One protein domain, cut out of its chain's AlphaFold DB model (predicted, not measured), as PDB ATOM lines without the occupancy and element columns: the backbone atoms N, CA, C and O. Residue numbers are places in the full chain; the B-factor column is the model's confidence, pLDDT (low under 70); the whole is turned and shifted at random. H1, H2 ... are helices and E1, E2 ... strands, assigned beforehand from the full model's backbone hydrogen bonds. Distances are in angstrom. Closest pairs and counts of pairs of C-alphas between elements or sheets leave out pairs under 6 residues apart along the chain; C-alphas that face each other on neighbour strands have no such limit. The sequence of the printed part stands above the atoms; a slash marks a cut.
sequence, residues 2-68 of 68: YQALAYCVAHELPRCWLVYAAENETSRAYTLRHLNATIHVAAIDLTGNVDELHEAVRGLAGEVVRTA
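What this domain is: This is residues 2 to 68 of the 68 residues of an uncharacterized protein of Egibacter rhizosphaerae (UniProt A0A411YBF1). A narrow three-stranded sheet, with E3 between E1 and E2, has the short helix H1 over the end of the sheet where E1 and E3 begin. The longer helix H2 follows E3 beyond the other end and folds back past the sheet, which it only grazes with residues 53 to 64. The printed part has 67 residues, with two named helices and three named strands in the order H1, E1, E2, E3, H2; the sheet runs E1, E3, E2 and is mixed, and the class is mixed, helices and strands. The whole is only just compact, close to loose, with a radius of gyration of the C-alphas of 13.1 A, and its outline is elongated, spanning 40 by 25 by 16 A.

Where its parts are: H1 is residues 2 to 10, beginning at C-alpha 2 at (-33.524, 43.533, -39.062), and is 12.2 A from first to last C-alpha. E1 is residues 15 to 21 and is 20.4 A long, from C-alpha 15 at (-38.036, 37.907, -50.852). E2 is residues 28 to 32 and is 13.2 A long. E3, the longest strand, is residues 37 to 44 and is 22.6 A long. H2, the longest helix, is residues 50 to 66 and is 24.3 A long, ending at C-alpha 66 at (-34.409, 30.902, -59.915).

How they stand to each other: E1 and E3 are parallel neighbours at 20 degrees; N 18 and O 40 are within hydrogen-bond range at 2.8 A, as are N 42 and O 18 at 2.8 A. E2 and E3 form a hairpin, antiparallel at 166 degrees, with N 30 and O 39 within range at 2.8 A. E1 and E2 are the edge strands and are apart. H1 is on the sheet at a height over the sheet of 9.0 A. It lies over E3 with 6 of its C-alphas and only just over E1 with 3. On the local plane its line and that of E3 stand at 37 degrees, slantwise to the strands. The closest C-alphas of H1 and E1 are those of Cys 8 and Cys 16, 6.3 A apart. H2 is on the sheet but only grazes it; its closest C-alphas to E3 are those of Ala 56 and Ile 44, 6.9 A apart. H1 and H2 are apart. In H1 and H2 every O i to N i+4 pair is within hydrogen-bond range.

The domain as a whole: The C-alphas of His 34 and Asn 49, the two farthest apart, are 40.9 A from each other. The printed part has no cut. The links H1 to E1, E2 to E3 and E3 to H2 are tight, the link E1 to E2 is short, and no link is long. Mean pLDDT of the printed part is 86.7, with residue 24 and residues 67 to 68 under 70.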
ATOM      1  N   TYR A   2     -32.611  42.373 -39.079       81.50
ATOM      2  CA  TYR A   2     -33.524  43.533 -39.062       81.50
ATOM      3  C   TYR A   2     -33.343  44.527 -40.221       81.50
ATOM      4  O   TYR A   2     -34.331  45.016 -40.753       81.50
ATOM      5  N   GLN A   3     -32.107  44.781 -40.666       84.19
ATOM      6  CA  GLN A   3     -31.857  45.652 -41.821       84.19
ATOM      7  C   GLN A   3     -32.425  45.075 -43.125       84.19
ATOM      8  O   GLN A   3     -33.108  45.781 -43.854       84.19
ATOM      9  N   ALA A   4     -32.212  43.783 -43.398       83.19
ATOM     10  CA  ALA A   4     -32.774  43.141 -44.587       83.19
ATOM     11  C   ALA A   4     -34.304  43.126 -44.567       83.19
ATOM     12  O   ALA A   4     -34.921  43.317 -45.608       83.19
ATOM     13  N   LEU A   5     -34.918  42.973 -43.390       83.69
ATOM     14  CA  LEU A   5     -36.362  43.116 -43.237       83.69
ATOM     15  C   LEU A   5     -36.830  44.543 -43.550       83.69
ATOM     16  O   LEU A   5     -37.792  44.712 -44.291       83.69
ATOM     17  N   ALA A   6     -36.140  45.559 -43.023       85.62
ATOM     18  CA  ALA A   6     -36.473  46.956 -43.288       85.62
ATOM     19  C   ALA A   6     -36.429  47.273 -44.792       85.62
ATOM     20  O   ALA A   6     -37.364  47.880 -45.306       85.62
ATOM     21  N   TYR A   7     -35.407  46.794 -45.509       88.00
ATOM     22  CA  TYR A   7     -35.326  46.952 -46.964       88.00
ATOM     23  C   TYR A   7     -36.405  46.159 -47.706       88.00
ATOM     24  O   TYR A   7     -37.005  46.686 -48.638       88.00
ATOM     25  N   CYS A   8     -36.696  44.927 -47.277       88.38
ATOM     26  CA  CYS A   8     -37.768  44.119 -47.863       88.38
ATOM     27  C   CYS A   8     -39.117  44.840 -47.785       88.38
ATOM     28  O   CYS A   8     -39.838  44.905 -48.773       88.38
ATOM     29  N   VAL A   9     -39.429  45.412 -46.619       86.56
ATOM     30  CA  VAL A   9     -40.675  46.152 -46.392       86.56
ATOM     31  C   VAL A   9     -40.686  47.462 -47.176       86.56
ATOM     32  O   VAL A   9     -41.666  47.747 -47.852       86.56
ATOM     33  N   ALA A  10     -39.602  48.242 -47.123       89.56
ATOM     34  CA  ALA A  10     -39.527  49.545 -47.785       89.56
ATOM     35  C   ALA A  10     -39.638  49.460 -49.317       89.56
ATOM     36  O   ALA A  10     -40.122  50.397 -49.944       89.56
ATOM     37  N   HIS A  11     -39.186  48.352 -49.909       89.06
ATOM     38  CA  HIS A  11     -39.213  48.122 -51.354       89.06
ATOM     39  C   HIS A  11     -40.284  47.118 -51.798       89.06
ATOM     40  O   HIS A  11     -40.272  46.711 -52.957       89.06
ATOM     41  N   GLU A  12     -41.176  46.698 -50.894       87.81
ATOM     42  CA  GLU A  12     -42.237  45.713 -51.161       87.81
ATOM     43  C   GLU A  12     -41.714  44.427 -51.829       87.81
ATOM     44  O   GLU A  12     -42.366  43.805 -52.670       87.81
ATOM     45  N   LEU A  13     -40.499  44.013 -51.456       88.19
ATOM     46  CA  LEU A  13     -39.875  42.832 -52.028       88.19
ATOM     47  C   LEU A  13     -40.473  41.580 -51.377       88.19
ATOM     48  O   LEU A  13     -40.423  41.444 -50.150       88.19
ATOM     49  N   PRO A  14     -40.952  40.604 -52.167       87.69
ATOM     50  CA  PRO A  14     -41.519  39.368 -51.627       87.69
ATOM     51  C   PRO A  14     -40.450  38.475 -50.981       87.69
ATOM     52  O   PRO A  14     -40.766  37.494 -50.306       87.69
ATOM     53  N   ARG A  15     -39.166  38.755 -51.233       87.69
ATOM     54  CA  ARG A  15     -38.036  37.907 -50.852       87.69
ATOM     55  C   ARG A  15     -36.795  38.755 -50.573       87.69
ATOM     56  O   ARG A  15     -36.531  39.709 -51.303       87.69
ATOM     57  N   CYS A  16     -35.997  38.372 -49.578       90.38
ATOM     58  CA  CYS A  16     -34.631  38.875 -49.406       90.38
ATOM     59  C   CYS A  16     -33.670  37.772 -48.972       90.38
ATOM     60  O   CYS A  16     -34.080  36.761 -48.404       90.38
ATOM     61  N   TRP A  17     -32.385  37.989 -49.239       90.75
ATOM     62  CA  TRP A  17     -31.311  37.057 -48.923       90.75
ATOM     63  C   TRP A  17     -30.286  37.720 -48.002       90.75
ATOM     64  O   TRP A  17     -29.899  38.872 -48.200       90.75
ATOM     65  N   LEU A  18     -29.849  36.981 -46.991       90.81
ATOM     66  CA  LEU A  18     -28.767  37.319 -46.079       90.81
ATOM     67  C   LEU A  18     -27.692  36.255 -46.224       90.81
ATOM     68  O   LEU A  18     -27.988  35.072 -46.081       90.81
ATOM     69  N   VAL A  19     -26.461  36.670 -46.489       90.44
ATOM     70  CA  VAL A  19     -25.339  35.755 -46.693       90.44
ATOM     71  C   VAL A  19     -24.319  35.980 -45.587       90.44
ATOM     72  O   VAL A  19     -23.869  37.108 -45.393       90.44
ATOM     73  N   TYR A  20     -23.983  34.921 -44.859       90.44
ATOM     74  CA  TYR A  20     -23.003  34.937 -43.773       90.44
ATOM     75  C   TYR A  20     -21.885  33.929 -44.026       90.44
ATOM     76  O   TYR A  20     -22.050  32.982 -44.792       90.44
ATOM     77  N   ALA A  21     -20.764  34.110 -43.333       87.94
ATOM     78  CA  ALA A  21     -19.747  33.074 -43.212       87.94
ATOM     79  C   ALA A  21     -20.261  31.936 -42.309       87.94
ATOM     80  O   ALA A  21     -20.799  32.201 -41.229       87.94
ATOM     81  N   ALA A  22     -20.087  30.684 -42.736       82.81
ATOM     82  CA  ALA A  22     -20.657  29.503 -42.083       82.81
ATOM     83  C   ALA A  22     -20.123  29.229 -40.672       82.81
ATOM     84  O   ALA A  22     -20.818  28.608 -39.875       82.81
ATOM     85  N   GLU A  23     -18.947  29.754 -40.316       74.75
ATOM     86  CA  GLU A  23     -18.382  29.627 -38.965       74.75
ATOM     87  C   GLU A  23     -19.315  30.164 -37.863       74.75
ATOM     88  O   GLU A  23     -19.196  29.761 -36.708       74.75
ATOM     89  N   ASN A  24     -20.262  31.045 -38.214       65.44
ATOM     90  CA  ASN A  24     -21.147  31.717 -37.263       65.44
ATOM     91  C   ASN A  24     -22.645  31.454 -37.479       65.44
ATOM     92  O   ASN A  24     -23.448  31.933 -36.682       65.44
ATOM     93  N   GLU A  25     -23.053  30.753 -38.544       76.69
ATOM     94  CA  GLU A  25     -24.471  30.680 -38.917       76.69
ATOM     95  C   GLU A  25     -24.821  29.419 -39.717       76.69
ATOM     96  O   GLU A  25     -23.978  28.825 -40.387       76.69
ATOM     97  N   THR A  26     -26.098  29.029 -39.684       78.19
ATOM     98  CA  THR A  26     -26.623  27.913 -40.489       78.19
ATOM     99  C   THR A  26     -27.663  28.402 -41.487       78.19
ATOM    100  O   THR A  26     -28.498  29.246 -41.161       78.19
ATOM    101  N   SER A  27     -27.642  27.852 -42.703       82.81
ATOM    102  CA  SER A  27     -28.627  28.203 -43.729       82.81
ATOM    103  C   SER A  27     -30.055  27.902 -43.253       82.81
ATOM    104  O   SER A  27     -30.355  26.784 -42.825       82.81
ATOM    105  N   ARG A  28     -30.943  28.899 -43.317       87.19
ATOM    106  CA  ARG A  28     -32.338  28.843 -42.839       87.19
ATOM    107  C   ARG A  28     -33.239  29.762 -43.655       87.19
ATOM    108  O   ARG A  28     -32.777  30.719 -44.259       87.19
ATOM    109  N   ALA A  29     -34.545  29.518 -43.625       84.75
ATOM    110  CA  ALA A  29     -35.536  30.410 -44.221       84.75
ATOM    111  C   ALA A  29     -36.597  30.812 -43.189       84.75
ATOM    112  O   ALA A  29     -37.066  29.981 -42.410       84.75
ATOM    113  N   TYR A  30     -36.990  32.085 -43.208       85.44
ATOM    114  CA  TYR A  30     -38.019  32.657 -42.345       85.44
ATOM    115  C   TYR A  30     -39.141  33.246 -43.198       85.44
ATOM    116  O   TYR A  30     -38.933  34.223 -43.916       85.44
ATOM    117  N   THR A  31     -40.345  32.687 -43.097       84.62
ATOM    118  CA  THR A  31     -41.533  33.231 -43.769       84.62
ATOM    119  C   THR A  31     -42.289  34.169 -42.835       84.62
ATOM    120  O   THR A  31     -42.786  33.761 -41.783       84.62
ATOM    121  N   LEU A  32     -42.429  35.427 -43.241       83.88
ATOM    122  CA  LEU A  32     -43.136  36.468 -42.504       83.88
ATOM    123  C   LEU A  32     -44.544  36.630 -43.078       83.88
ATOM    124  O   LEU A  32     -44.778  37.421 -43.990       83.88
ATOM    125  N   ARG A  33     -45.503  35.874 -42.525       79.88
ATOM    126  CA  ARG A  33     -46.887  35.799 -43.037       79.88
ATOM    127  C   ARG A  33     -47.580  37.159 -43.147       79.88
ATOM    128  O   ARG A  33     -48.281  37.397 -44.118       79.88
ATOM    129  N   HIS A  34     -47.366  38.056 -42.184       80.94
ATOM    130  CA  HIS A  34     -47.991  39.385 -42.178       80.94
ATOM    131  C   HIS A  34     -47.441  40.334 -43.246       80.94
ATOM    132  O   HIS A  34     -48.089  41.322 -43.566       80.94
ATOM    133  N   LEU A  35     -46.257  40.040 -43.785       80.31
ATOM    134  CA  LEU A  35     -45.571  40.867 -44.776       80.31
ATOM    135  C   LEU A  35     -45.522  40.193 -46.150       80.31
ATOM    136  O   LEU A  35     -44.914  40.734 -47.063       80.31
ATOM    137  N   ASN A  36     -46.127  39.003 -46.280       84.38
ATOM    138  CA  ASN A  36     -46.050  38.144 -47.462       84.38
ATOM    139  C   ASN A  36     -44.619  38.028 -48.032       84.38
ATOM    140  O   ASN A  36     -44.421  38.019 -49.244       84.38
ATOM    141  N   ALA A  37     -43.623  37.972 -47.139       87.94
ATOM    142  CA  ALA A  37     -42.212  38.015 -47.499       87.94
ATOM    143  C   ALA A  37     -41.436  36.836 -46.909       87.94
ATOM    144  O   ALA A  37     -41.729  36.378 -45.799       87.94
ATOM    145  N   THR A  38     -40.421  36.356 -47.629       90.88
ATOM    146  CA  THR A  38     -39.505  35.311 -47.143       90.88
ATOM    147  C   THR A  38     -38.080  35.841 -47.038       90.88
ATOM    148  O   THR A  38     -37.532  36.368 -48.002       90.88
ATOM    149  N   ILE A  39     -37.468  35.674 -45.867       90.50
ATOM    150  CA  ILE A  39     -36.048  35.949 -45.646       90.50
ATOM    151  C   ILE A  39     -35.288  34.634 -45.752       90.50
ATOM    152  O   ILE A  39     -35.500  33.725 -44.950       90.50
ATOM    153  N   HIS A  40     -34.377  34.553 -46.706       91.50
ATOM    154  CA  HIS A  40     -33.436  33.456 -46.849       91.50
ATOM    155  C   HIS A  40     -32.122  33.831 -46.167       91.50
ATOM    156  O   HIS A  40     -31.587  34.916 -46.376       91.50
ATOM    157  N   VAL A  41     -31.604  32.938 -45.339       91.44
ATOM    158  CA  VAL A  41     -30.282  33.027 -44.730       91.44
ATOM    159  C   VAL A  41     -29.442  31.920 -45.344       91.44
ATOM    160  O   VAL A  41     -29.783  30.746 -45.215       91.44
ATOM    161  N   ALA A  42     -28.366  32.298 -46.019       90.81
ATOM    162  CA  ALA A  42     -27.375  31.392 -46.568       90.81
ATOM    163  C   ALA A  42     -26.070  31.536 -45.786       90.81
ATOM    164  O   ALA A  42     -25.632  32.646 -45.477       90.81
ATOM    165  N   ALA A  43     -25.454  30.406 -45.480       91.88
ATOM    166  CA  ALA A  43     -24.136  30.329 -44.878       91.88
ATOM    167  C   ALA A  43     -23.145  29.786 -45.916       91.88
ATOM    168  O   ALA A  43     -23.383  28.725 -46.493       91.88
ATOM    169  N   ILE A  44     -22.060  30.519 -46.168       90.50
ATOM    170  CA  ILE A  44     -20.981  30.135 -47.086       90.50
ATOM    171  C   ILE A  44     -19.736  29.809 -46.268       90.50
ATOM    172  O   ILE A  44     -19.309  30.608 -45.435       90.50
ATOM    173  N   ASP A  45     -19.150  28.642 -46.509       88.38
ATOM    174  CA  ASP A  45     -17.867  28.276 -45.922       88.38
ATOM    175  C   ASP A  45     -16.736  29.066 -46.599       88.38
ATOM    176  O   ASP A  45     -16.598  29.048 -47.821       88.38
ATOM    177  N   LEU A  46     -15.956  29.790 -45.795       88.94
ATOM    178  CA  LEU A  46     -14.827  30.598 -46.259       88.94
ATOM    179  C   LEU A  46     -13.478  29.886 -46.087       88.94
ATOM    180  O   LEU A  46     -12.452  30.445 -46.468       88.94
ATOM    181  N   THR A  47     -13.464  28.687 -45.501       89.75
ATOM    182  CA  THR A  47     -12.233  27.929 -45.229       89.75
ATOM    183  C   THR A  47     -11.712  27.160 -46.447       89.75
ATOM    184  O   THR A  47     -10.542  26.772 -46.469       89.75
ATOM    185  N   GLY A  48     -12.559  26.968 -47.464       85.81
ATOM    186  CA  GLY A  48     -12.203  26.349 -48.740       85.81
ATOM    187  C   GLY A  48     -11.261  27.201 -49.595       85.81
ATOM    188  O   GLY A  48     -10.929  28.346 -49.271       85.81
ATOM    189  N   ASN A  49     -10.815  26.644 -50.721       93.38
ATOM    190  CA  ASN A  49     -10.008  27.408 -51.674       93.38
ATOM    191  C   ASN A  49     -10.867  28.422 -52.469       93.38
ATOM    192  O   ASN A  49     -12.097  28.400 -52.440       93.38
ATOM    193  N   VAL A  50     -10.213  29.343 -53.186       92.88
ATOM    194  CA  VAL A  50     -10.901  30.421 -53.927       92.88
ATOM    195  C   VAL A  50     -11.866  29.879 -54.988       92.88
ATOM    196  O   VAL A  50     -12.930  30.463 -55.193       92.88
ATOM    197  N   ASP A  51     -11.527  28.768 -55.642       94.88
ATOM    198  CA  ASP A  51     -12.375  28.170 -56.676       94.88
ATOM    199  C   ASP A  51     -13.640  27.552 -56.067       94.88
ATOM    200  O   ASP A  51     -14.744  27.779 -56.564       94.88
ATOM    201  N   GLU A  52     -13.505  26.852 -54.941       90.81
ATOM    202  CA  GLU A  52     -14.629  26.324 -54.159       90.81
ATOM    203  C   GLU A  52     -15.553  27.449 -53.679       90.81
ATOM    204  O   GLU A  52     -16.777  27.344 -53.795       90.81
ATOM    205  N   LEU A  53     -14.978  28.560 -53.208       91.88
ATOM    206  CA  LEU A  53     -15.744  29.731 -52.792       91.88
ATOM    207  C   LEU A  53     -16.494  30.367 -53.972       91.88
ATOM    208  O   LEU A  53     -17.668  30.725 -53.843       91.88
ATOM    209  N   HIS A  54     -15.849  30.492 -55.132       94.19
ATOM    210  CA  HIS A  54     -16.496  30.994 -56.343       94.19
ATOM    211  C   HIS A  54     -17.666  30.112 -56.782       94.19
ATOM    212  O   HIS A  54     -18.724  30.642 -57.134       94.19
ATOM    213  N   GLU A  55     -17.511  28.790 -56.740       94.56
ATOM    214  CA  GLU A  55     -18.592  27.860 -57.071       94.56
ATOM    215  C   GLU A  55     -19.743  27.940 -56.059       94.56
ATOM    216  O   GLU A  55     -20.908  28.003 -56.460       94.56
ATOM    217  N   ALA A  56     -19.447  28.061 -54.761       91.12
ATOM    218  CA  ALA A  56     -20.468  28.256 -53.731       91.12
ATOM    219  C   ALA A  56     -21.270  29.556 -53.944       91.12
ATOM    220  O   ALA A  56     -22.506  29.549 -53.912       91.12
ATOM    221  N   VAL A  57     -20.584  30.669 -54.231       93.19
ATOM    222  CA  VAL A  57     -21.225  31.963 -54.519       93.19
ATOM    223  C   VAL A  57     -22.061  31.898 -55.799       93.19
ATOM    224  O   VAL A  57     -23.181  32.414 -55.821       93.19
ATOM    225  N   ARG A  58     -21.568  31.244 -56.859       95.00
ATOM    226  CA  ARG A  58     -22.338  31.045 -58.100       95.00
ATOM    227  C   ARG A  58     -23.584  30.203 -57.870       95.00
ATOM    228  O   ARG A  58     -24.643  30.553 -58.392       95.00
ATOM    229  N   GLY A  59     -23.475  29.131 -57.088       92.19
ATOM    230  CA  GLY A  59     -24.611  28.293 -56.711       92.19
ATOM    231  C   GLY A  59     -25.700  29.115 -56.026       92.19
ATOM    232  O   GLY A  59     -26.853  29.104 -56.468       92.19
ATOM    233  N   LEU A  60     -25.311  29.914 -55.029       91.50
ATOM    234  CA  LEU A  60     -26.221  30.804 -54.313       91.50
ATOM    235  C   LEU A  60     -26.841  31.868 -55.230       91.50
ATOM    236  O   LEU A  60     -28.053  32.079 -55.206       91.50
ATOM    237  N   ALA A  61     -26.045  32.512 -56.087       91.75
ATOM    238  CA  ALA A  61     -26.559  33.475 -57.060       91.75
ATOM    239  C   ALA A  61     -27.583  32.830 -58.012       91.75
ATOM    240  O   ALA A  61     -28.615  33.428 -58.323       91.75
ATOM    241  N   GLY A  62     -27.346  31.582 -58.425       92.00
ATOM    242  CA  GLY A  62     -28.296  30.803 -59.215       92.00
ATOM    243  C   GLY A  62     -29.611  30.517 -58.479       92.00
ATOM    244  O   GLY A  62     -30.670  30.472 -59.105       92.00
ATOM    245  N   GLU A  63     -29.590  30.337 -57.158       87.25
ATOM    246  CA  GLU A  63     -30.814  30.227 -56.353       87.25
ATOM    247  C   GLU A  63     -31.589  31.541 -56.303       87.25
ATOM    248  O   GLU A  63     -32.800  31.524 -56.536       87.25
ATOM    249  N   VAL A  64     -30.900  32.668 -56.102       87.19
ATOM    250  CA  VAL A  64     -31.514  34.006 -56.109       87.19
ATOM    251  C   VAL A  64     -32.236  34.269 -57.432       87.19
ATOM    252  O   VAL A  64     -33.370  34.730 -57.419       87.19
ATOM    253  N   VAL A  65     -31.624  33.918 -58.570       87.94
ATOM    254  CA  VAL A  65     -32.234  34.108 -59.899       87.94
ATOM    255  C   VAL A  65     -33.405  33.152 -60.143       87.94
ATOM    256  O   VAL A  65     -34.430  33.570 -60.669       87.94
ATOM    257  N   ARG A  66     -33.300  31.873 -59.757       80.56
ATOM    258  CA  ARG A  66     -34.409  30.902 -59.915       80.56
ATOM    259  C   ARG A  66     -35.615  31.226 -59.039       80.56
ATOM    260  O   ARG A  66     -36.727  30.797 -59.335       80.56
ATOM    261  N   THR A  67     -35.374  31.936 -57.943       65.25
ATOM    262  CA  THR A  67     -36.404  32.456 -57.048       65.25
ATOM    263  C   THR A  67     -36.647  33.952 -57.253       65.25
ATOM    264  O   THR A  67     -37.184  34.581 -56.351       65.25
ATOM    265  N   ALA A  68     -36.308  34.535 -58.404       56.75
ATOM    266  CA  ALA A  68     -36.787  35.859 -58.811       56.75
ATOM    267  C   ALA A  68     -38.068  35.689 -59.633       56.75
ATOM    268  O   ALA A  68     -39.103  36.241 -59.195       56.75
TER     269      ALA A  68